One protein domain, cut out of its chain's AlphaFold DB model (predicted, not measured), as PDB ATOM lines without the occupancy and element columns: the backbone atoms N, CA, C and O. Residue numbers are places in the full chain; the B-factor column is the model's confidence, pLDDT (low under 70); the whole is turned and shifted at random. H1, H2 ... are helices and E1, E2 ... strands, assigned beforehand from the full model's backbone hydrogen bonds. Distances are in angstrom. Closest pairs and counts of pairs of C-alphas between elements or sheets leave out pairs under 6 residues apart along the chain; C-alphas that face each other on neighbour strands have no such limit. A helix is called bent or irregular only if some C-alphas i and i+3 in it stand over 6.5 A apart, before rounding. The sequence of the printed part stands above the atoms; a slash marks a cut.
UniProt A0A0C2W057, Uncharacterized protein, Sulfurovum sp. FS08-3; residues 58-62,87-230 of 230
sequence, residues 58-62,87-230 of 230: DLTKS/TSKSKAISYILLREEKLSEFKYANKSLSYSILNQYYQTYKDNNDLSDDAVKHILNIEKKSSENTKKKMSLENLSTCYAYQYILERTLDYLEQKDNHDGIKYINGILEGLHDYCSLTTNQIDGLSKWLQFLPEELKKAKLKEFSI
ATOM      1  N   ASP A  58      94.830  70.739  84.738       94.81
ATOM      2  CA  ASP A  58      94.180  72.055  84.773       94.81
ATOM      3  C   ASP A  58      92.669  71.854  84.905       94.81
ATOM      4  O   ASP A  58      91.991  71.481  83.943       94.81
ATOM      5  N   LEU A  59      92.163  72.098  86.115       96.56
ATOM      6  CA  LEU A  59      90.755  71.951  86.489       96.56
ATOM      7  C   LEU A  59      89.912  73.179  86.110       96.56
ATOM      8  O   LEU A  59      88.696  73.176  86.272       96.56
ATOM      9  N   THR A  60      90.545  74.224  85.573       94.00
ATOM     10  CA  THR A  60      89.914  75.522  85.290       94.00
ATOM     11  C   THR A  60      89.512  75.686  83.824       94.00
ATOM     12  O   THR A  60      88.991  76.727  83.436       94.00
ATOM     13  N   LYS A  61      89.716  74.658  82.984       87.25
ATOM     14  CA  LYS A  61      89.548  74.722  81.515       87.25
ATOM     15  C   LYS A  61      88.149  75.114  81.029       87.25
ATOM     16  O   LYS A  61      88.015  75.523  79.873       87.25
ATOM     17  N   SER A  62      87.114  74.952  81.854       88.50
ATOM     18  CA  SER A  62      85.746  75.367  81.511       88.50
ATOM     19  C   SER A  62      85.428  76.816  81.887       88.50
ATOM     20  O   SER A  62      84.375  77.309  81.490       88.50
ATOM     21  N   THR A  87      99.625  64.584  76.785       89.56
ATOM     22  CA  THR A  87      98.845  65.098  77.921       89.56
ATOM     23  C   THR A  87      97.921  64.040  78.551       89.56
ATOM     24  O   THR A  87      96.986  64.386  79.275       89.56
ATOM     25  N   SER A  88      98.099  62.749  78.249       93.94
ATOM     26  CA  SER A  88      97.232  61.671  78.747       93.94
ATOM     27  C   SER A  88      97.227  61.594  80.269       93.94
ATOM     28  O   SER A  88      96.159  61.478  80.875       93.94
ATOM     29  N   LYS A  89      98.402  61.729  80.894       94.69
ATOM     30  CA  LYS A  89      98.539  61.698  82.353       94.69
ATOM     31  C   LYS A  89      97.803  62.870  83.009       94.69
ATOM     32  O   LYS A  89      96.969  62.646  83.885       94.69
ATOM     33  N   SER A  90      98.000  64.099  82.524       95.06
ATOM     34  CA  SER A  90      97.298  65.282  83.049       95.06
ATOM     35  C   SER A  90      95.779  65.182  82.885       95.06
ATOM     36  O   SER A  90      95.027  65.541  83.796       95.06
ATOM     37  N   LYS A  91      95.314  64.626  81.757       96.31
ATOM     38  CA  LYS A  91      93.897  64.349  81.497       96.31
ATOM     39  C   LYS A  91      93.332  63.320  82.485       96.31
ATOM     40  O   LYS A  91      92.274  63.562  83.067       96.31
ATOM     41  N   ALA A  92      94.033  62.207  82.702       97.19
ATOM     42  CA  ALA A  92      93.625  61.158  83.635       97.19
ATOM     43  C   ALA A  92      93.562  61.671  85.081       97.19
ATOM     44  O   ALA A  92      92.556  61.463  85.759       97.19
ATOM     45  N   ILE A  93      94.588  62.406  85.524       97.44
ATOM     46  CA  ILE A  93      94.630  62.996  86.866       97.44
ATOM     47  C   ILE A  93      93.497  64.019  87.040       97.44
ATOM     48  O   ILE A  93      92.791  63.986  88.044       97.44
ATOM     49  N   SER A  94      93.248  64.882  86.046       97.88
ATOM     50  CA  SER A  94      92.121  65.832  86.098       97.88
ATOM     51  C   SER A  94      90.784  65.111  86.296       97.88
ATOM     52  O   SER A  94      89.957  65.538  87.097       97.88
ATOM     53  N   TYR A  95      90.585  63.989  85.601       97.69
ATOM     54  CA  TYR A  95      89.356  63.205  85.687       97.69
ATOM     55  C   TYR A  95      89.139  62.582  87.071       97.69
ATOM     56  O   TYR A  95      88.033  62.673  87.605       97.69
ATOM     57  N   ILE A  96      90.177  61.991  87.675       97.75
ATOM     58  CA  ILE A  96      90.058  61.427  89.030       97.75
ATOM     59  C   ILE A  96      89.917  62.520  90.093       97.75
ATOM     60  O   ILE A  96      89.102  62.360  90.994       97.75
ATOM     61  N   LEU A  97      90.616  63.656  89.962       98.00
ATOM     62  CA  LEU A  97      90.466  64.789  90.881       98.00
ATOM     63  C   LEU A  97      89.034  65.325  90.861       98.00
ATOM     64  O   LEU A  97      88.454  65.586  91.911       98.00
ATOM     65  N   LEU A  98      88.430  65.450  89.678       97.81
ATOM     66  CA  LEU A  98      87.048  65.910  89.573       97.81
ATOM     67  C   LEU A  98      86.066  64.924  90.208       97.81
ATOM     68  O   LEU A  98      85.210  65.346  90.978       97.81
ATOM     69  N   ARG A  99      86.187  63.624  89.918       96.31
ATOM     70  CA  ARG A  99      85.228  62.613  90.396       96.31
ATOM     71  C   ARG A  99      85.364  62.251  91.871       96.31
ATOM     72  O   ARG A  99      84.357  61.925  92.490       96.31
ATOM     73  N   GLU A 100      86.581  62.261  92.404       97.12
ATOM     74  CA  GLU A 100      86.878  61.723  93.737       97.12
ATOM     75  C   GLU A 100      87.184  62.811  94.781       97.12
ATOM     76  O   GLU A 100      87.076  62.538  95.972       97.12
ATOM     77  N   GLU A 101      87.550  64.033  94.365       96.50
ATOM     78  CA  GLU A 101      87.855  65.152  95.276       96.50
ATOM     79  C   GLU A 101      86.879  66.318  95.097       96.50
ATOM     80  O   GLU A 101      86.222  66.722  96.050       96.50
ATOM     81  N   LYS A 102      86.790  66.892  93.893       97.12
ATOM     82  CA  LYS A 102      86.112  68.187  93.702       97.12
ATOM     83  C   LYS A 102      84.597  68.093  93.681       97.12
ATOM     84  O   LYS A 102      83.931  68.997  94.166       97.12
ATOM     85  N   LEU A 103      84.071  67.016  93.109       96.25
ATOM     86  CA  LEU A 103      82.640  66.791  92.929       96.25
ATOM     87  C   LEU A 103      82.176  65.572  93.738       96.25
ATOM     88  O   LEU A 103      81.255  64.870  93.323       96.25
ATOM     89  N   SER A 104      82.821  65.282  94.876       92.94
ATOM     90  CA  SER A 104      82.496  64.115  95.714       92.94
ATOM     91  C   SER A 104      81.039  64.116  96.192       92.94
ATOM     92  O   SER A 104      80.415  63.056  96.273       92.94
ATOM     93  N   GLU A 105      80.494  65.308  96.444       90.19
ATOM     94  CA  GLU A 105      79.117  65.520  96.905       90.19
ATOM     95  C   GLU A 105      78.078  65.420  95.779       90.19
ATOM     96  O   GLU A 105      76.877  65.313  96.039       90.19
ATOM     97  N   PHE A 106      78.518  65.433  94.518       94.00
ATOM     98  CA  PHE A 106      77.615  65.401  93.377       94.00
ATOM     99  C   PHE A 106      77.056  64.000  93.157       94.00
ATOM    100  O   PHE A 106      77.678  62.962  93.428       94.00
ATOM    101  N   LYS A 107      75.865  63.977  92.567       89.75
ATOM    102  CA  LYS A 107      75.160  62.768  92.185       89.75
ATOM    103  C   LYS A 107      74.764  62.830  90.719       89.75
ATOM    104  O   LYS A 107      74.557  63.876  90.116       89.75
ATOM    105  N   TYR A 108      74.648  61.649  90.133       85.62
ATOM    106  CA  TYR A 108      74.025  61.458  88.837       85.62
ATOM    107  C   TYR A 108      73.171  60.199  88.883       85.62
ATOM    108  O   TYR A 108      73.648  59.125  89.254       85.62
ATOM    109  N   ALA A 109      71.892  60.339  88.528       84.94
ATOM    110  CA  ALA A 109      70.899  59.272  88.651       84.94
ATOM    111  C   ALA A 109      70.874  58.659  90.070       84.94
ATOM    112  O   ALA A 109      70.883  57.436  90.229       84.94
ATOM    113  N   ASN A 110      70.886  59.523  91.095       84.31
ATOM    114  CA  ASN A 110      70.906  59.170  92.523       84.31
ATOM    115  C   ASN A 110      72.117  58.331  92.970       84.31
ATOM    116  O   ASN A 110      72.070  57.676  94.011       84.31
ATOM    117  N   LYS A 111      73.208  58.337  92.200       88.19
ATOM    118  CA  LYS A 111      74.458  57.650  92.540       88.19
ATOM    119  C   LYS A 111      75.589  58.657  92.643       88.19
ATOM    120  O   LYS A 111      75.645  59.586  91.842       88.19
ATOM    121  N   SER A 112      76.484  58.442  93.603       90.75
ATOM    122  CA  SER A 112      77.707  59.236  93.734       90.75
ATOM    123  C   SER A 112      78.501  59.220  92.427       90.75
ATOM    124  O   SER A 112      78.517  58.218  91.699       90.75
ATOM    125  N   LEU A 113      79.177  60.333  92.145       91.94
ATOM    126  CA  LEU A 113      80.178  60.384  91.091       91.94
ATOM    127  C   LEU A 113      81.453  59.622  91.451       91.94
ATOM    128  O   LEU A 113      82.259  59.420  90.558       91.94
ATOM    129  N   SER A 114      81.661  59.140  92.674       93.06
ATOM    130  CA  SER A 114      82.807  58.275  92.969       93.06
ATOM    131  C   SER A 114      82.655  56.898  92.306       93.06
ATOM    132  O   SER A 114      81.549  56.378  92.113       93.06
ATOM    133  N   TYR A 115      83.771  56.287  91.917       93.19
ATOM    134  CA  TYR A 115      83.820  54.889  91.494       93.19
ATOM    135  C   TYR A 115      85.003  54.191  92.153       93.19
ATOM    136  O   TYR A 115      86.123  54.673  92.063       93.19
ATOM    137  N   SER A 116      84.777  53.023  92.761       94.88
ATOM    138  CA  SER A 116      85.780  52.331  93.588       94.88
ATOM    139  C   SER A 116      87.149  52.178  92.917       94.88
ATOM    140  O   SER A 116      88.169  52.433  93.550       94.88
ATOM    141  N   ILE A 117      87.183  51.833  91.627       96.31
ATOM    142  CA  ILE A 117      88.428  51.715  90.852       96.31
ATOM    143  C   ILE A 117      89.123  53.077  90.683       96.31
ATOM    144  O   ILE A 117      90.341  53.165  90.807       96.31
ATOM    145  N   LEU A 118      88.375  54.152  90.416       97.06
ATOM    146  CA  LEU A 118      88.955  55.496  90.317       97.06
ATOM    147  C   LEU A 118      89.447  55.985  91.678       97.06
ATOM    148  O   LEU A 118      90.501  56.608  91.743       97.06
ATOM    149  N   ASN A 119      88.738  55.645  92.755       97.38
ATOM    150  CA  ASN A 119      89.155  55.975  94.109       97.38
ATOM    151  C   ASN A 119      90.507  55.337  94.462       97.38
ATOM    152  O   ASN A 119      91.366  56.009  95.023       97.38
ATOM    153  N   GLN A 120      90.745  54.082  94.063       97.75
ATOM    154  CA  GLN A 120      92.047  53.423  94.241       97.75
ATOM    155  C   GLN A 120      93.181  54.176  93.531       97.75
ATOM    156  O   GLN A 120      94.240  54.410  94.121       97.75
ATOM    157  N   TYR A 121      92.956  54.610  92.287       98.19
ATOM    158  CA  TYR A 121      93.929  55.436  91.571       98.19
ATOM    159  C   TYR A 121      94.109  56.811  92.211       98.19
ATOM    160  O   TYR A 121      95.228  57.309  92.273       98.19
ATOM    161  N   TYR A 122      93.041  57.408  92.738       97.94
ATOM    162  CA  TYR A 122      93.118  58.667  93.470       97.94
ATOM    163  C   TYR A 122      93.954  58.552  94.747       97.94
ATOM    164  O   TYR A 122      94.818  59.398  94.957       97.94
ATOM    165  N   GLN A 123      93.788  57.497  95.555       97.81
ATOM    166  CA  GLN A 123      94.660  57.285  96.720       97.81
ATOM    167  C   GLN A 123      96.120  57.080  96.294       97.81
ATOM    168  O   GLN A 123      97.009  57.724  96.837       97.81
ATOM    169  N   THR A 124      96.362  56.288  95.243       96.56
ATOM    170  CA  THR A 124      97.717  56.097  94.688       96.56
ATOM    171  C   THR A 124      98.348  57.425  94.262       96.56
ATOM    172  O   THR A 124      99.517  57.677  94.547       96.56
ATOM    173  N   TYR A 125      97.572  58.288  93.600       96.19
ATOM    174  CA  TYR A 125      98.014  59.621  93.205       96.19
ATOM    175  C   TYR A 125      98.281  60.522  94.416       96.19
ATOM    176  O   TYR A 125      99.261  61.256  94.408       96.19
ATOM    177  N   LYS A 126      97.462  60.469  95.473       94.38
ATOM    178  CA  LYS A 126      97.705  61.254  96.694       94.38
ATOM    179  C   LYS A 126      99.005  60.870  97.394       94.38
ATOM    180  O   LYS A 126      99.687  61.757  97.897       94.38
ATOM    181  N   ASP A 127      99.321  59.580  97.425       92.62
ATOM    182  CA  ASP A 127     100.491  59.072  98.140       92.62
ATOM    183  C   ASP A 127     101.788  59.313  97.358       92.62
ATOM    184  O   ASP A 127     102.814  59.652  97.942       92.62
ATOM    185  N   ASN A 128     101.737  59.179  96.028       90.94
ATOM    186  CA  ASN A 128     102.934  59.197  95.178       90.94
ATOM    187  C   ASN A 128     103.080  60.459  94.318       90.94
ATOM    188  O   ASN A 128     104.115  60.646  93.683       90.94
ATOM    189  N   ASN A 129     102.040  61.295  94.244       88.81
ATOM    190  CA  ASN A 129     101.923  62.417  93.309       88.81
ATOM    191  C   ASN A 129     102.131  62.016  91.829       88.81
ATOM    192  O   ASN A 129     102.497  62.843  90.996       88.81
ATOM    193  N   ASP A 130     101.904  60.740  91.495       91.19
ATOM    194  CA  ASP A 130     102.058  60.198  90.146       91.19
ATOM    195  C   ASP A 130     101.157  58.969  89.912       91.19
ATOM    196  O   ASP A 130     100.620  58.370  90.849       91.19
ATOM    197  N   LEU A 131     100.983  58.597  88.643       94.75
ATOM    198  CA  LEU A 131     100.267  57.410  88.182       94.75
ATOM    199  C   LEU A 131     101.101  56.643  87.153       94.75
ATOM    200  O   LEU A 131     101.743  57.244  86.287       94.75
ATOM    201  N   SER A 132     101.016  55.311  87.194       96.06
ATOM    202  CA  SER A 132     101.596  54.447  86.162       96.06
ATOM    203  C   SER A 132     100.856  54.574  84.827       96.06
ATOM    204  O   SER A 132      99.669  54.908  84.784       96.06
ATOM    205  N   ASP A 133     101.532  54.237  83.730       95.94
ATOM    206  CA  ASP A 133     100.950  54.314  82.383       95.94
ATOM    207  C   ASP A 133      99.717  53.413  82.222       95.94
ATOM    208  O   ASP A 133      98.729  53.805  81.593       95.94
ATOM    209  N   ASP A 134      99.715  52.237  82.856       97.19
ATOM    210  CA  ASP A 134      98.558  51.337  82.872       97.19
ATOM    211  C   ASP A 134      97.362  51.948  83.613       97.19
ATOM    212  O   ASP A 134      96.222  51.843  83.148       97.19
ATOM    213  N   ALA A 135      97.608  52.633  84.736       97.75
ATOM    214  CA  ALA A 135      96.571  53.355  85.466       97.75
ATOM    215  C   ALA A 135      96.001  54.497  84.616       97.75
ATOM    216  O   ALA A 135      94.782  54.592  84.450       97.75
ATOM    217  N   VAL A 136      96.870  55.311  84.004       97.69
ATOM    218  CA  VAL A 136      96.478  56.396  83.089       97.69
ATOM    219  C   VAL A 136      95.610  55.849  81.955       97.69
ATOM    220  O   VAL A 136      94.499  56.335  81.730       97.69
ATOM    221  N   LYS A 137      96.057  54.786  81.282       97.88
ATOM    222  CA  LYS A 137      95.314  54.142  80.193       97.88
ATOM    223  C   LYS A 137      93.950  53.632  80.653       97.88
ATOM    224  O   LYS A 137      92.956  53.811  79.944       97.88
ATOM    225  N   HIS A 138      93.870  53.008  81.826       98.00
ATOM    226  CA  HIS A 138      92.605  52.500  82.349       98.00
ATOM    227  C   HIS A 138      91.622  53.632  82.673       98.00
ATOM    228  O   HIS A 138      90.462  53.570  82.261       98.00
ATOM    229  N   ILE A 139      92.090  54.697  83.329       98.06
ATOM    230  CA  ILE A 139      91.284  55.885  83.636       98.06
ATOM    231  C   ILE A 139      90.733  56.509  82.349       98.06
ATOM    232  O   ILE A 139      89.537  56.792  82.261       98.06
ATOM    233  N   LEU A 140      91.573  56.670  81.324       97.25
ATOM    234  CA  LEU A 140      91.149  57.239  80.044       97.25
ATOM    235  C   LEU A 140      90.153  56.346  79.299       97.25
ATOM    236  O   LEU A 140      89.234  56.854  78.665       97.25
ATOM    237  N   ASN A 141      90.257  55.022  79.421       96.19
ATOM    238  CA  ASN A 141      89.238  54.118  78.888       96.19
ATOM    239  C   ASN A 141      87.887  54.280  79.603       96.19
ATOM    240  O   ASN A 141      86.838  54.175  78.962       96.19
ATOM    241  N   ILE A 142      87.889  54.540  80.915       95.62
ATOM    242  CA  ILE A 142      86.666  54.842  81.675       95.62
ATOM    243  C   ILE A 142      86.074  56.181  81.209       95.62
ATOM    244  O   ILE A 142      84.876  56.252  80.942       95.62
ATOM    245  N   GLU A 143      86.898  57.222  81.070       94.69
ATOM    246  CA  GLU A 143      86.478  58.546  80.583       94.69
ATOM    247  C   GLU A 143      85.913  58.497  79.156       94.69
ATOM    248  O   GLU A 143      84.849  59.064  78.887       94.69
ATOM    249  N   LYS A 144      86.562  57.751  78.259       93.31
ATOM    250  CA  LYS A 144      86.080  57.515  76.896       93.31
ATOM    251  C   LYS A 144      84.697  56.862  76.901       93.31
ATOM    252  O   LYS A 144      83.779  57.359  76.254       93.31
ATOM    253  N   LYS A 145      84.509  55.804  77.702       90.31
ATOM    254  CA  LYS A 145      83.202  55.140  77.849       90.31
ATOM    255  C   LYS A 145      82.126  56.080  78.391       90.31
ATOM    256  O   LYS A 145      80.981  55.962  77.962       90.31
ATOM    257  N   SER A 146      82.456  56.985  79.316       87.19
ATOM    258  CA  SER A 146      81.504  58.002  79.786       87.19
ATOM    259  C   SER A 146      81.090  58.949  78.657       87.19
ATOM    260  O   SER A 146      79.913  59.269  78.536       87.19
ATOM    261  N   SER A 147      82.039  59.352  77.810       81.56
ATOM    262  CA  SER A 147      81.824  60.324  76.731       81.56
ATOM    263  C   SER A 147      81.007  59.770  75.555       81.56
ATOM    264  O   SER A 147      80.268  60.514  74.916       81.56
ATOM    265  N   GLU A 148      81.114  58.471  75.272       81.12
ATOM    266  CA  GLU A 148      80.455  57.828  74.122       81.12
ATOM    267  C   GLU A 148      79.040  57.302  74.426       81.12
ATOM    268  O   GLU A 148      78.264  57.054  73.507       81.12
ATOM    269  N   ASN A 149      78.682  57.124  75.701       76.00
ATOM    270  CA  ASN A 149      77.442  56.450  76.106       76.00
ATOM    271  C   ASN A 149      76.442  57.399  76.787       76.00
ATOM    272  O   ASN A 149      76.652  58.600  76.899       76.00
ATOM    273  N   THR A 150      75.363  56.841  77.343       70.00
ATOM    274  CA  THR A 150      74.327  57.553  78.119       70.00
ATOM    275  C   THR A 150      74.841  58.297  79.362       70.00
ATOM    276  O   THR A 150      74.068  58.977  80.029       70.00
ATOM    277  N   LYS A 151      76.139  58.200  79.680       81.75
ATOM    278  CA  LYS A 151      76.796  58.828  80.834       81.75
ATOM    279  C   LYS A 151      77.631  60.055  80.455       81.75
ATOM    280  O   LYS A 151      78.573  60.372  81.178       81.75
ATOM    281  N   LYS A 152      77.282  60.772  79.378       88.50
ATOM    282  CA  LYS A 152      78.005  61.982  78.935       88.50
ATOM    283  C   LYS A 152      78.239  62.998  80.047       88.50
ATOM    284  O   LYS A 152      79.293  63.614  80.080       88.50
ATOM    285  N   LYS A 153      77.319  63.135  81.004       90.00
ATOM    286  CA  LYS A 153      77.483  64.012  82.181       90.00
ATOM    287  C   LYS A 153      78.700  63.671  83.052       90.00
ATOM    288  O   LYS A 153      79.243  64.545  83.709       90.00
ATOM    289  N   MET A 154      79.149  62.416  83.022       91.56
ATOM    290  CA  MET A 154      80.370  61.943  83.678       91.56
ATOM    291  C   MET A 154      81.603  62.038  82.769       91.56
ATOM    292  O   MET A 154      82.622  61.437  83.092       91.56
ATOM    293  N   SER A 155      81.536  62.700  81.610       93.75
ATOM    294  CA  SER A 155      82.721  62.971  80.792       93.75
ATOM    295  C   SER A 155      83.604  64.010  81.478       93.75
ATOM    296  O   SER A 155      83.121  64.850  82.237       93.75
ATOM    297  N   LEU A 156      84.906  63.991  81.190       94.94
ATOM    298  CA  LEU A 156      85.816  65.003  81.727       94.94
ATOM    299  C   LEU A 156      85.369  66.428  81.370       94.94
ATOM    300  O   LEU A 156      85.486  67.330  82.195       94.94
ATOM    301  N   GLU A 157      84.849  66.622  80.158       93.19
ATOM    302  CA  GLU A 157      84.331  67.910  79.698       93.19
ATOM    303  C   GLU A 157      83.190  68.406  80.593       93.19
ATOM    304  O   GLU A 157      83.288  69.499  81.149       93.19
ATOM    305  N   ASN A 158      82.156  67.587  80.806       93.75
ATOM    306  CA  ASN A 158      81.000  67.990  81.605       93.75
ATOM    307  C   ASN A 158      81.328  68.122  83.091       93.75
ATOM    308  O   ASN A 158      80.832  69.045  83.729       93.75
ATOM    309  N   LEU A 159      82.205  67.277  83.635       96.06
ATOM    310  CA  LEU A 159      82.676  67.415  85.016       96.06
ATOM    311  C   LEU A 159      83.477  68.708  85.214       96.06
ATOM    312  O   LEU A 159      83.272  69.413  86.199       96.06
ATOM    313  N   SER A 160      84.342  69.063  84.260       96.00
ATOM    314  CA  SER A 160      85.075  70.336  84.301       96.00
ATOM    315  C   SER A 160      84.111  71.523  84.236       96.00
ATOM    316  O   SER A 160      84.290  72.515  84.941       96.00
ATOM    317  N   THR A 161      83.061  71.415  83.418       95.38
ATOM    318  CA  THR A 161      82.007  72.430  83.318       95.38
ATOM    319  C   THR A 161      81.203  72.538  84.613       95.38
ATOM    320  O   THR A 161      81.049  73.649  85.112       95.38
ATOM    321  N   CYS A 162      80.787  71.422  85.222       95.69
ATOM    322  CA  CYS A 162      80.162  71.416  86.548       95.69
ATOM    323  C   CYS A 162      81.018  72.143  87.578       95.69
ATOM    324  O   CYS A 162      80.519  73.020  88.272       95.69
ATOM    325  N   TYR A 163      82.308  71.816  87.636       97.38
ATOM    326  CA  TYR A 163      83.202  72.409  88.617       97.38
ATOM    327  C   TYR A 163      83.381  73.920  88.412       97.38
ATOM    328  O   TYR A 163      83.376  74.686  89.373       97.38
ATOM    329  N   ALA A 164      83.453  74.377  87.159       96.19
ATOM    330  CA  ALA A 164      83.518  75.803  86.850       96.19
ATOM    331  C   ALA A 164      82.213  76.549  87.196       96.19
ATOM    332  O   ALA A 164      82.273  77.659  87.729       96.19
ATOM    333  N   TYR A 165      81.042  75.949  86.943       95.88
ATOM    334  CA  TYR A 165      79.761  76.515  87.381       95.88
ATOM    335  C   TYR A 165      79.654  76.560  88.903       95.88
ATOM    336  O   TYR A 165      79.264  77.596  89.431       95.88
ATOM    337  N   GLN A 166      80.031  75.483  89.600       96.44
ATOM    338  CA  GLN A 166      80.046  75.438  91.061       96.44
ATOM    339  C   GLN A 166      80.886  76.587  91.619       96.44
ATOM    340  O   GLN A 166      80.379  77.370  92.414       96.44
ATOM    341  N   TYR A 167      82.116  76.754  91.123       96.75
ATOM    342  CA  TYR A 167      82.979  77.858  91.530       96.75
ATOM    343  C   TYR A 167      82.293  79.219  91.347       96.75
ATOM    344  O   TYR A 167      82.222  80.006  92.286       96.75
ATOM    345  N   ILE A 168      81.748  79.509  90.161       95.69
ATOM    346  CA  ILE A 168      81.095  80.799  89.890       95.69
ATOM    347  C   ILE A 168      79.857  81.013  90.765       95.69
ATOM    348  O   ILE A 168      79.637  82.131  91.233       95.69
ATOM    349  N   LEU A 169      79.065  79.971  91.011       96.19
ATOM    350  CA  LEU A 169      77.890  80.035  91.874       96.19
ATOM    351  C   LEU A 169      78.282  80.310  93.328       96.19
ATOM    352  O   LEU A 169      77.741  81.238  93.917       96.19
ATOM    353  N   GLU A 170      79.266  79.587  93.866       96.44
ATOM    354  CA  GLU A 170      79.804  79.804  95.215       96.44
ATOM    355  C   GLU A 170      80.387  81.214  95.361       96.44
ATOM    356  O   GLU A 170      80.063  81.927  96.307       96.44
ATOM    357  N   ARG A 171      81.182  81.686  94.386       96.38
ATOM    358  CA  ARG A 171      81.674  83.074  94.405       96.38
ATOM    359  C   ARG A 171      80.515  84.066  94.376       96.38
ATOM    360  O   ARG A 171      80.546  85.052  95.101       96.38
ATOM    361  N   THR A 172      79.501  83.833  93.545       95.94
ATOM    362  CA  THR A 172      78.346  84.738  93.438       95.94
ATOM    363  C   THR A 172      77.580  84.788  94.757       95.94
ATOM    364  O   THR A 172      77.211  85.875  95.195       95.94
ATOM    365  N   LEU A 173      77.401  83.637  95.407       96.81
ATOM    366  CA  LEU A 173      76.759  83.513  96.709       96.81
ATOM    367  C   LEU A 173      77.482  84.355  97.770       96.81
ATOM    368  O   LEU A 173      76.846  85.222  98.364       96.81
ATOM    369  N   ASP A 174      78.806  84.219  97.903       96.75
ATOM    370  CA  ASP A 174      79.611  85.003  98.856       96.75
ATOM    371  C   ASP A 174      79.409  86.524  98.705       96.75
ATOM    372  O   ASP A 174      79.384  87.266  99.691       96.75
ATOM    373  N   TYR A 175      79.307  87.028  97.469       96.31
ATOM    374  CA  TYR A 175      79.096  88.461  97.211       96.31
ATOM    375  C   TYR A 175      77.658  88.910  97.466       96.31
ATOM    376  O   TYR A 175      77.437  90.068  97.831       96.31
ATOM    377  N   LEU A 176      76.681  88.029  97.257       96.50
ATOM    378  CA  LEU A 176      75.280  88.305  97.568       96.50
ATOM    379  C   LEU A 176      75.043  88.325  99.079       96.50
ATOM    380  O   LEU A 176      74.319  89.200  99.551       96.50
ATOM    381  N   GLU A 177      75.692  87.430  99.827       96.75
ATOM    382  CA  GLU A 177      75.673  87.397 101.295       96.75
ATOM    383  C   GLU A 177      76.239  88.684 101.895       96.75
ATOM    384  O   GLU A 177      75.594  89.307 102.727       96.75
ATOM    385  N   GLN A 178      77.376  89.170 101.392       95.75
ATOM    386  CA  GLN A 178      77.948  90.461 101.812       95.75
ATOM    387  C   GLN A 178      77.036  91.671 101.544       95.75
ATOM    388  O   GLN A 178      77.299  92.765 102.044       95.75
ATOM    389  N   LYS A 179      76.014  91.507 100.699       94.62
ATOM    390  CA  LYS A 179      75.062  92.549 100.301       94.62
ATOM    391  C   LYS A 179      73.654  92.303 100.843       94.62
ATOM    392  O   LYS A 179      72.744  93.014 100.421       94.62
ATOM    393  N   ASP A 180      73.469  91.294 101.695       94.94
ATOM    394  CA  ASP A 180      72.172  90.874 102.238       94.94
ATOM    395  C   ASP A 180      71.095  90.660 101.149       94.94
ATOM    396  O   ASP A 180      69.906  90.930 101.331       94.94
ATOM    397  N   ASN A 181      71.498  90.180  99.964       95.50
ATOM    398  CA  ASN A 181      70.589  89.988  98.834       95.50
ATOM    399  C   ASN A 181      69.884  88.625  98.914       95.50
ATOM    400  O   ASN A 181      70.258  87.667  98.233       95.50
ATOM    401  N   HIS A 182      68.851  88.543  99.755       96.19
ATOM    402  CA  HIS A 182      68.132  87.298 100.044       96.19
ATOM    403  C   HIS A 182      67.531  86.606  98.811       96.19
ATOM    404  O   HIS A 182      67.582  85.376  98.718       96.19
ATOM    405  N   ASP A 183      67.004  87.365  97.847       95.25
ATOM    406  CA  ASP A 183      66.421  86.799  96.625       95.25
ATOM    407  C   ASP A 183      67.489  86.132  95.753       95.25
ATOM    408  O   ASP A 183      67.298  85.010  95.271       95.25
ATOM    409  N   GLY A 184      68.639  86.794  95.594       95.50
ATOM    410  CA  GLY A 184      69.785  86.236  94.887       95.50
ATOM    411  C   GLY A 184      70.326  84.991  95.580       95.50
ATOM    412  O   GLY A 184      70.523  83.973  94.923       95.50
ATOM    413  N   ILE A 185      70.501  85.044  96.903       97.56
ATOM    414  CA  ILE A 185      70.967  83.910  97.718       97.56
ATOM    415  C   ILE A 185      70.065  82.691  97.500       97.56
ATOM    416  O   ILE A 185      70.544  81.609  97.158       97.56
ATOM    417  N   LYS A 186      68.742  82.868  97.621       97.00
ATOM    418  CA  LYS A 186      67.766  81.790  97.411       97.00
ATOM    419  C   LYS A 186      67.850  81.210  95.999       97.00
ATOM    420  O   LYS A 186      67.787  79.993  95.829       97.00
ATOM    421  N   TYR A 187      67.983  82.068  94.990       96.25
ATOM    422  CA  TYR A 187      68.074  81.640  93.598       96.25
ATOM    423  C   TYR A 187      69.352  80.835  93.315       96.25
ATOM    424  O   TYR A 187      69.278  79.755  92.729       96.25
ATOM    425  N   ILE A 188      70.511  81.337  93.752       97.19
ATOM    426  CA  ILE A 188      71.810  80.688  93.535       97.19
ATOM    427  C   ILE A 188      71.882  79.342  94.258       97.19
ATOM    428  O   ILE A 188      72.327  78.369  93.651       97.19
ATOM    429  N   ASN A 189      71.358  79.244  95.484       97.19
ATOM    430  CA  ASN A 189      71.265  77.970  96.201       97.19
ATOM    431  C   ASN A 189      70.426  76.934  95.438       97.19
ATOM    432  O   ASN A 189      70.857  75.795  95.289       97.19
ATOM    433  N   GLY A 190      69.290  77.333  94.855       96.31
ATOM    434  CA  GLY A 190      68.487  76.427  94.024       96.31
ATOM    435  C   GLY A 190      69.212  75.947  92.758       96.31
ATOM    436  O   GLY A 190      69.017  74.813  92.319       96.31
ATOM    437  N   ILE A 191      70.078  76.779  92.163       96.12
ATOM    438  CA  ILE A 191      70.937  76.343  91.050       96.12
ATOM    439  C   ILE A 191      72.014  75.373  91.544       96.12
ATOM    440  O   ILE A 191      72.234  74.361  90.880       96.12
ATOM    441  N   LEU A 192      72.670  75.657  92.673       95.88
ATOM    442  CA  LEU A 192      73.690  74.781  93.262       95.88
ATOM    443  C   LEU A 192      73.127  73.395  93.583       95.88
ATOM    444  O   LEU A 192      73.714  72.398  93.173       95.88
ATOM    445  N   GLU A 193      71.960  73.321  94.224       94.06
ATOM    446  CA  GLU A 193      71.268  72.052  94.495       94.06
ATOM    447  C   GLU A 193      71.001  71.273  93.201       94.06
ATOM    448  O   GLU A 193      71.372  70.105  93.078       94.06
ATOM    449  N   GLY A 194      70.446  71.938  92.181       92.81
ATOM    450  CA  GLY A 194      70.224  71.311  90.879       92.81
ATOM    451  C   GLY A 194      71.523  70.845  90.210       92.81
ATOM    452  O   GLY A 194      71.566  69.772  89.606       92.81
ATOM    453  N   LEU A 195      72.601  71.618  90.330       94.81
ATOM    454  CA  LEU A 195      73.909  71.247  89.805       94.81
ATOM    455  C   LEU A 195      74.453  69.992  90.507       94.81
ATOM    456  O   LEU A 195      74.948  69.094  89.822       94.81
ATOM    457  N   HIS A 196      74.307  69.905  91.833       93.88
ATOM    458  CA  HIS A 196      74.731  68.761  92.641       93.88
ATOM    459  C   HIS A 196      73.951  67.488  92.296       93.88
ATOM    460  O   HIS A 196      74.552  66.423  92.165       93.88
ATOM    461  N   ASP A 197      72.635  67.585  92.099       90.69
ATOM    462  CA  ASP A 197      71.774  66.416  91.881       90.69
ATOM    463  C   ASP A 197      71.758  65.919  90.430       90.69
ATOM    464  O   ASP A 197      71.577  64.721  90.166       90.69
ATOM    465  N   TYR A 198      71.931  66.832  89.470       88.88
ATOM    466  CA  TYR A 198      71.794  66.514  88.049       88.88
ATOM    467  C   TYR A 198      73.104  66.556  87.273       88.88
ATOM    468  O   TYR A 198      73.109  66.080  86.128       88.88
ATOM    469  N   CYS A 199      74.184  67.089  87.855       90.88
ATOM    470  CA  CYS A 199      75.488  67.249  87.208       90.88
ATOM    471  C   CYS A 199      75.362  67.958  85.838       90.88
ATOM    472  O   CYS A 199      75.970  67.556  84.843       90.88
ATOM    473  N   SER A 200      74.465  68.947  85.765       91.75
ATOM    474  CA  SER A 200      74.172  69.766  84.583       91.75
ATOM    475  C   SER A 200      73.244  70.919  84.956       91.75
ATOM    476  O   SER A 200      72.419  70.750  85.852       91.75
ATOM    477  N   LEU A 201      73.272  72.008  84.189       92.06
ATOM    478  CA  LEU A 201      72.269  73.073  84.252       92.06
ATOM    479  C   LEU A 201      71.485  73.171  82.945       92.06
ATOM    480  O   LEU A 201      72.002  72.890  81.867       92.06
ATOM    481  N   THR A 202      70.230  73.597  83.053       91.19
ATOM    482  CA  THR A 202      69.398  73.970  81.904       91.19
ATOM    483  C   THR A 202      69.775  75.357  81.384       91.19
ATOM    484  O   THR A 202      70.270  76.195  82.140       91.19
ATOM    485  N   THR A 203      69.464  75.647  80.119       89.94
ATOM    486  CA  THR A 203      69.654  76.983  79.523       89.94
ATOM    487  C   THR A 203      68.991  78.077  80.360       89.94
ATOM    488  O   THR A 203      69.628  79.074  80.669       89.94
ATOM    489  N   ASN A 204      67.771  77.847  80.860       91.06
ATOM    490  CA  ASN A 204      67.067  78.814  81.709       91.06
ATOM    491  C   ASN A 204      67.798  79.106  83.033       91.06
ATOM    492  O   ASN A 204      67.771  80.239  83.513       91.06
ATOM    493  N   GLN A 205      68.440  78.100  83.642       92.81
ATOM    494  CA  GLN A 205      69.259  78.302  84.847       92.81
ATOM    495  C   GLN A 205      70.529  79.097  84.525       92.81
ATOM    496  O   GLN A 205      70.896  79.991  85.285       92.81
ATOM    497  N   ILE A 206      71.174  78.812  83.391       91.38
ATOM    498  CA  ILE A 206      72.366  79.539  82.929       91.38
ATOM    499  C   ILE A 206      72.019  81.003  82.611       91.38
ATOM    500  O   ILE A 206      72.708  81.918  83.062       91.38
ATOM    501  N   ASP A 207      70.915  81.242  81.908       90.19
ATOM    502  CA  ASP A 207      70.447  82.587  81.573       90.19
ATOM    503  C   ASP A 207      70.064  83.368  82.828       90.19
ATOM    504  O   ASP A 207      70.398  84.544  82.969       90.19
ATOM    505  N   GLY A 208      69.391  82.725  83.782       90.62
ATOM    506  CA  GLY A 208      69.040  83.378  85.035       90.62
ATOM    507  C   GLY A 208      70.245  83.658  85.939       90.62
ATOM    508  O   GLY A 208      70.243  84.690  86.611       90.62
ATOM    509  N   LEU A 209      71.308  82.841  85.892       91.31
ATOM    510  CA  LEU A 209      72.581  83.123  86.570       91.31
ATOM    511  C   LEU A 209      73.194  84.456  86.111       91.31
ATOM    512  O   LEU A 209      73.718  85.202  86.939       91.31
ATOM    513  N   SER A 210      73.077  84.808  84.826       88.50
ATOM    514  CA  SER A 210      73.667  86.042  84.271       88.50
ATOM    515  C   SER A 210      73.242  87.321  85.009       88.50
ATOM    516  O   SER A 210      74.030  88.261  85.128       88.50
ATOM    517  N   LYS A 211      72.033  87.332  85.589       90.44
ATOM    518  CA  LYS A 211      71.482  88.452  86.370       90.44
ATOM    519  C   LYS A 211      72.257  88.723  87.660       90.44
ATOM    520  O   LYS A 211      72.219  89.839  88.175       90.44
ATOM    521  N   TRP A 212      72.964  87.720  88.171       93.38
ATOM    522  CA  TRP A 212      73.677  87.773  89.447       93.38
ATOM    523  C   TRP A 212      75.194  87.911  89.270       93.38
ATOM    524  O   TRP A 212      75.874  88.396  90.168       93.38
ATOM    525  N   LEU A 213      75.734  87.610  88.083       91.06
ATOM    526  CA  LEU A 213      77.170  87.768  87.802       91.06
ATOM    527  C   LEU A 213      77.658  89.222  87.923       91.06
ATOM    528  O   LEU A 213      78.844  89.457  88.125       91.06
ATOM    529  N   GLN A 214      76.758  90.208  87.847       90.81
ATOM    530  CA  GLN A 214      77.092  91.621  88.056       90.81
ATOM    531  C   GLN A 214      77.650  91.934  89.455       90.81
ATOM    532  O   GLN A 214      78.283  92.973  89.625       90.81
ATOM    533  N   PHE A 215      77.412  91.060  90.439       91.81
ATOM    534  CA  PHE A 215      77.929  91.209  91.799       91.81
ATOM    535  C   PHE A 215      79.372  90.713  91.948       91.81
ATOM    536  O   PHE A 215      80.027  91.061  92.931       91.81
ATOM    537  N   LEU A 216      79.875  89.942  90.979       92.75
ATOM    538  CA  LEU A 216      81.251  89.466  90.969       92.75
ATOM    539  C   LEU A 216      82.238  90.580  90.575       92.75
ATOM    540  O   LEU A 216      81.883  91.504  89.837       92.75
ATOM    541  N   PRO A 217      83.513  90.464  90.984       90.94
ATOM    542  CA  PRO A 217      84.593  91.308  90.487       90.94
ATOM    543  C   PRO A 217      84.731  91.232  88.967       90.94
ATOM    544  O   PRO A 217      84.461  90.197  88.360       90.94
ATOM    545  N   GLU A 218      85.214  92.315  88.356       88.38
ATOM    546  CA  GLU A 218      85.234  92.490  86.895       88.38
ATOM    547  C   GLU A 218      85.883  91.331  86.119       88.38
ATOM    548  O   GLU A 218      85.354  90.924  85.088       88.38
ATOM    549  N   GLU A 219      86.978  90.753  86.617       85.94
ATOM    550  CA  GLU A 219      87.641  89.604  85.975       85.94
ATOM    551  C   GLU A 219      86.745  88.354  85.936       85.94
ATOM    552  O   GLU A 219      86.647  87.686  84.907       85.94
ATOM    553  N   LEU A 220      86.038  88.061  87.032       88.19
ATOM    554  CA  LEU A 220      85.127  86.916  87.119       88.19
ATOM    555  C   LEU A 220      83.816  87.172  86.374       88.19
ATOM    556  O   LEU A 220      83.306  86.286  85.698       88.19
ATOM    557  N   LYS A 221      83.303  88.402  86.427       87.06
ATOM    558  CA  LYS A 221      82.111  88.835  85.688       87.06
ATOM    559  C   LYS A 221      82.283  88.708  84.170       87.06
ATOM    560  O   LYS A 221      81.319  88.437  83.461       87.06
ATOM    561  N   LYS A 222      83.503  88.913  83.661       83.44
ATOM    562  CA  LYS A 222      83.845  88.762  82.235       83.44
ATOM    563  C   LYS A 222      84.155  87.323  81.832       83.44
ATOM    564  O   LYS A 222      84.291  87.053  80.632       83.44
ATOM    565  N   ALA A 223      84.294  86.412  82.791       81.06
ATOM    566  CA  ALA A 223      84.547  85.019  82.489       81.06
ATOM    567  C   ALA A 223      83.318  84.393  81.817       81.06
ATOM    568  O   ALA A 223      82.179  84.578  82.243       81.06
ATOM    569  N   LYS A 224      83.555  83.647  80.741       84.50
ATOM    570  CA  LYS A 224      82.539  82.825  80.088       84.50
ATOM    571  C   LYS A 224      82.713  81.386  80.528       84.50
ATOM    572  O   LYS A 224      83.826  80.872  80.537       84.50
ATOM    573  N   LEU A 225      81.615  80.726  80.850       87.31
ATOM    574  CA  LEU A 225      81.620  79.297  81.120       87.31
ATOM    575  C   LEU A 225      81.354  78.536  79.823       87.31
ATOM    576  O   LEU A 225      80.633  79.017  78.949       87.31
ATOM    577  N   LYS A 226      81.964  77.360  79.690       89.12
ATOM    578  CA  LYS A 226      81.590  76.416  78.635       89.12
ATOM    579  C   LYS A 226      80.163  75.923  78.842       89.12
ATOM    580  O   LYS A 226      79.707  75.784  79.972       89.12
ATOM    581  N   GLU A 227      79.500  75.599  77.742       88.12
ATOM    582  CA  GLU A 227      78.208  74.920  77.773       88.12
ATOM    583  C   GLU A 227      78.381  73.428  78.094       88.12
ATOM    584  O   GLU A 227      79.464  72.853  77.941       88.12
ATOM    585  N   PHE A 228      77.304  72.796  78.561       88.44
ATOM    586  CA  PHE A 228      77.268  71.352  78.767       88.44
ATOM    587  C   PHE A 228      77.154  70.621  77.422       88.44
ATOM    588  O   PHE A 228      76.299  70.943  76.602       88.44
ATOM    589  N   SER A 229      77.976  69.592  77.227       85.25
ATOM    590  CA  SER A 229      77.950  68.698  76.063       85.25
ATOM    591  C   SER A 229      77.136  67.447  76.416       85.25
ATOM    592  O   SER A 229      77.688  66.387  76.732       85.25
ATOM    593  N   ILE A 230      75.809  67.600  76.498       75.19
ATOM    594  CA  ILE A 230      74.852  66.563  76.939       75.19
ATOM    595  C   ILE A 230      74.051  65.975  75.779       75.19
ATOM    596  O   ILE A 230      73.607  66.738  74.902       75.19
TER     597      ILE A 230
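This is residues 58 to 62 and 87 to 230 of the 230 residues of an uncharacterized protein of Sulfurovum sp. FS08-3 (UniProt A0A0C2W057). Two helical lobes sit end to end: in one, H1 packs on both H2 and H3, which cross it steeply; in the other, H4 and H5 form a long helical hairpin with the short H6 and H7 and strand E1 beside it. The beginning of H4, residues 156 to 163, packs on H1 and joins the lobes. The 149 printed residues hold seven named helices and then one named strand, in the order H1 to H7, E1, and the class is mostly helix. The whole is compact, with a radius of gyration of the C-alphas of 16.4 A, and elongated in outline, spanning 50 by 30 by 22 A.

Residues 58 to 62 come first, then a cut. H1, residues 88 to 102, begins with C-alpha 88 at (97.232, 61.671, 78.747) and is 19.7 A long; it is irregular, but only just, with C-alphas 99 and 102 6.54 A apart. H2 is residues 116 to 128, 18.5 A, and H3 is residues 133 to 148, 22.4 A. H4, residues 156 to 177, is the longest helix at 31.4 A, and H5, residues 182 to 198, measures 24.3 A. H6 is residues 203 to 210, H7 residues 218 to 221, and E1 residues 223 to 225, ending with C-alpha 225 at (81.620, 79.297, 81.120).

H1 is the hub, touching three helices. It touches H2, closest at the C-alphas of Ile 96 and Tyr 122, 6.1 A, about perpendicular at 73 degrees, only just beyond steep. It touches H3 at the C-alphas of Ala 92 and Val 136, 5.6 A, a steep tilt of 69 degrees, only just short of about perpendicular. H4 touches H1 with residues 156 to 163 alone, closest at the C-alphas of Tyr 95 and Leu 156, 5.6 A, at a steep tilt of 44 degrees. H4 and H5 form a hairpin, opposite ways at a shallow tilt of 19 degrees, with the C-alphas of Leu 173 and Ile 185 5.9 A apart. H5 and H6 are close but not clearly touching, with the C-alphas of Ile 191 and Gln 205 6.7 A apart. H4 and H7 are likewise close but not clearly touching, 7.8 A between the C-alphas of Ile 168 and Leu 220. E1 pairs with no named strand; its closest C-alpha to H4 is Leu 225, 7.0 A from that of Ala 164. In H2 to H6 every O i to N i+4 pair is within hydrogen-bond range, in H1 10 of 11; H7 is too short for such a pair.

The C-alphas of Asp 134 and Asp 180, the two farthest apart, are 51.3 A from each other. Residues 63 to 86 are not printed, and C-alphas 62 and 87 are 17.0 A apart across the cut. The link from H1 to H2, 13 residues, is long. The mean pLDDT of the printed part is 92.9, and no printed residue is under 70.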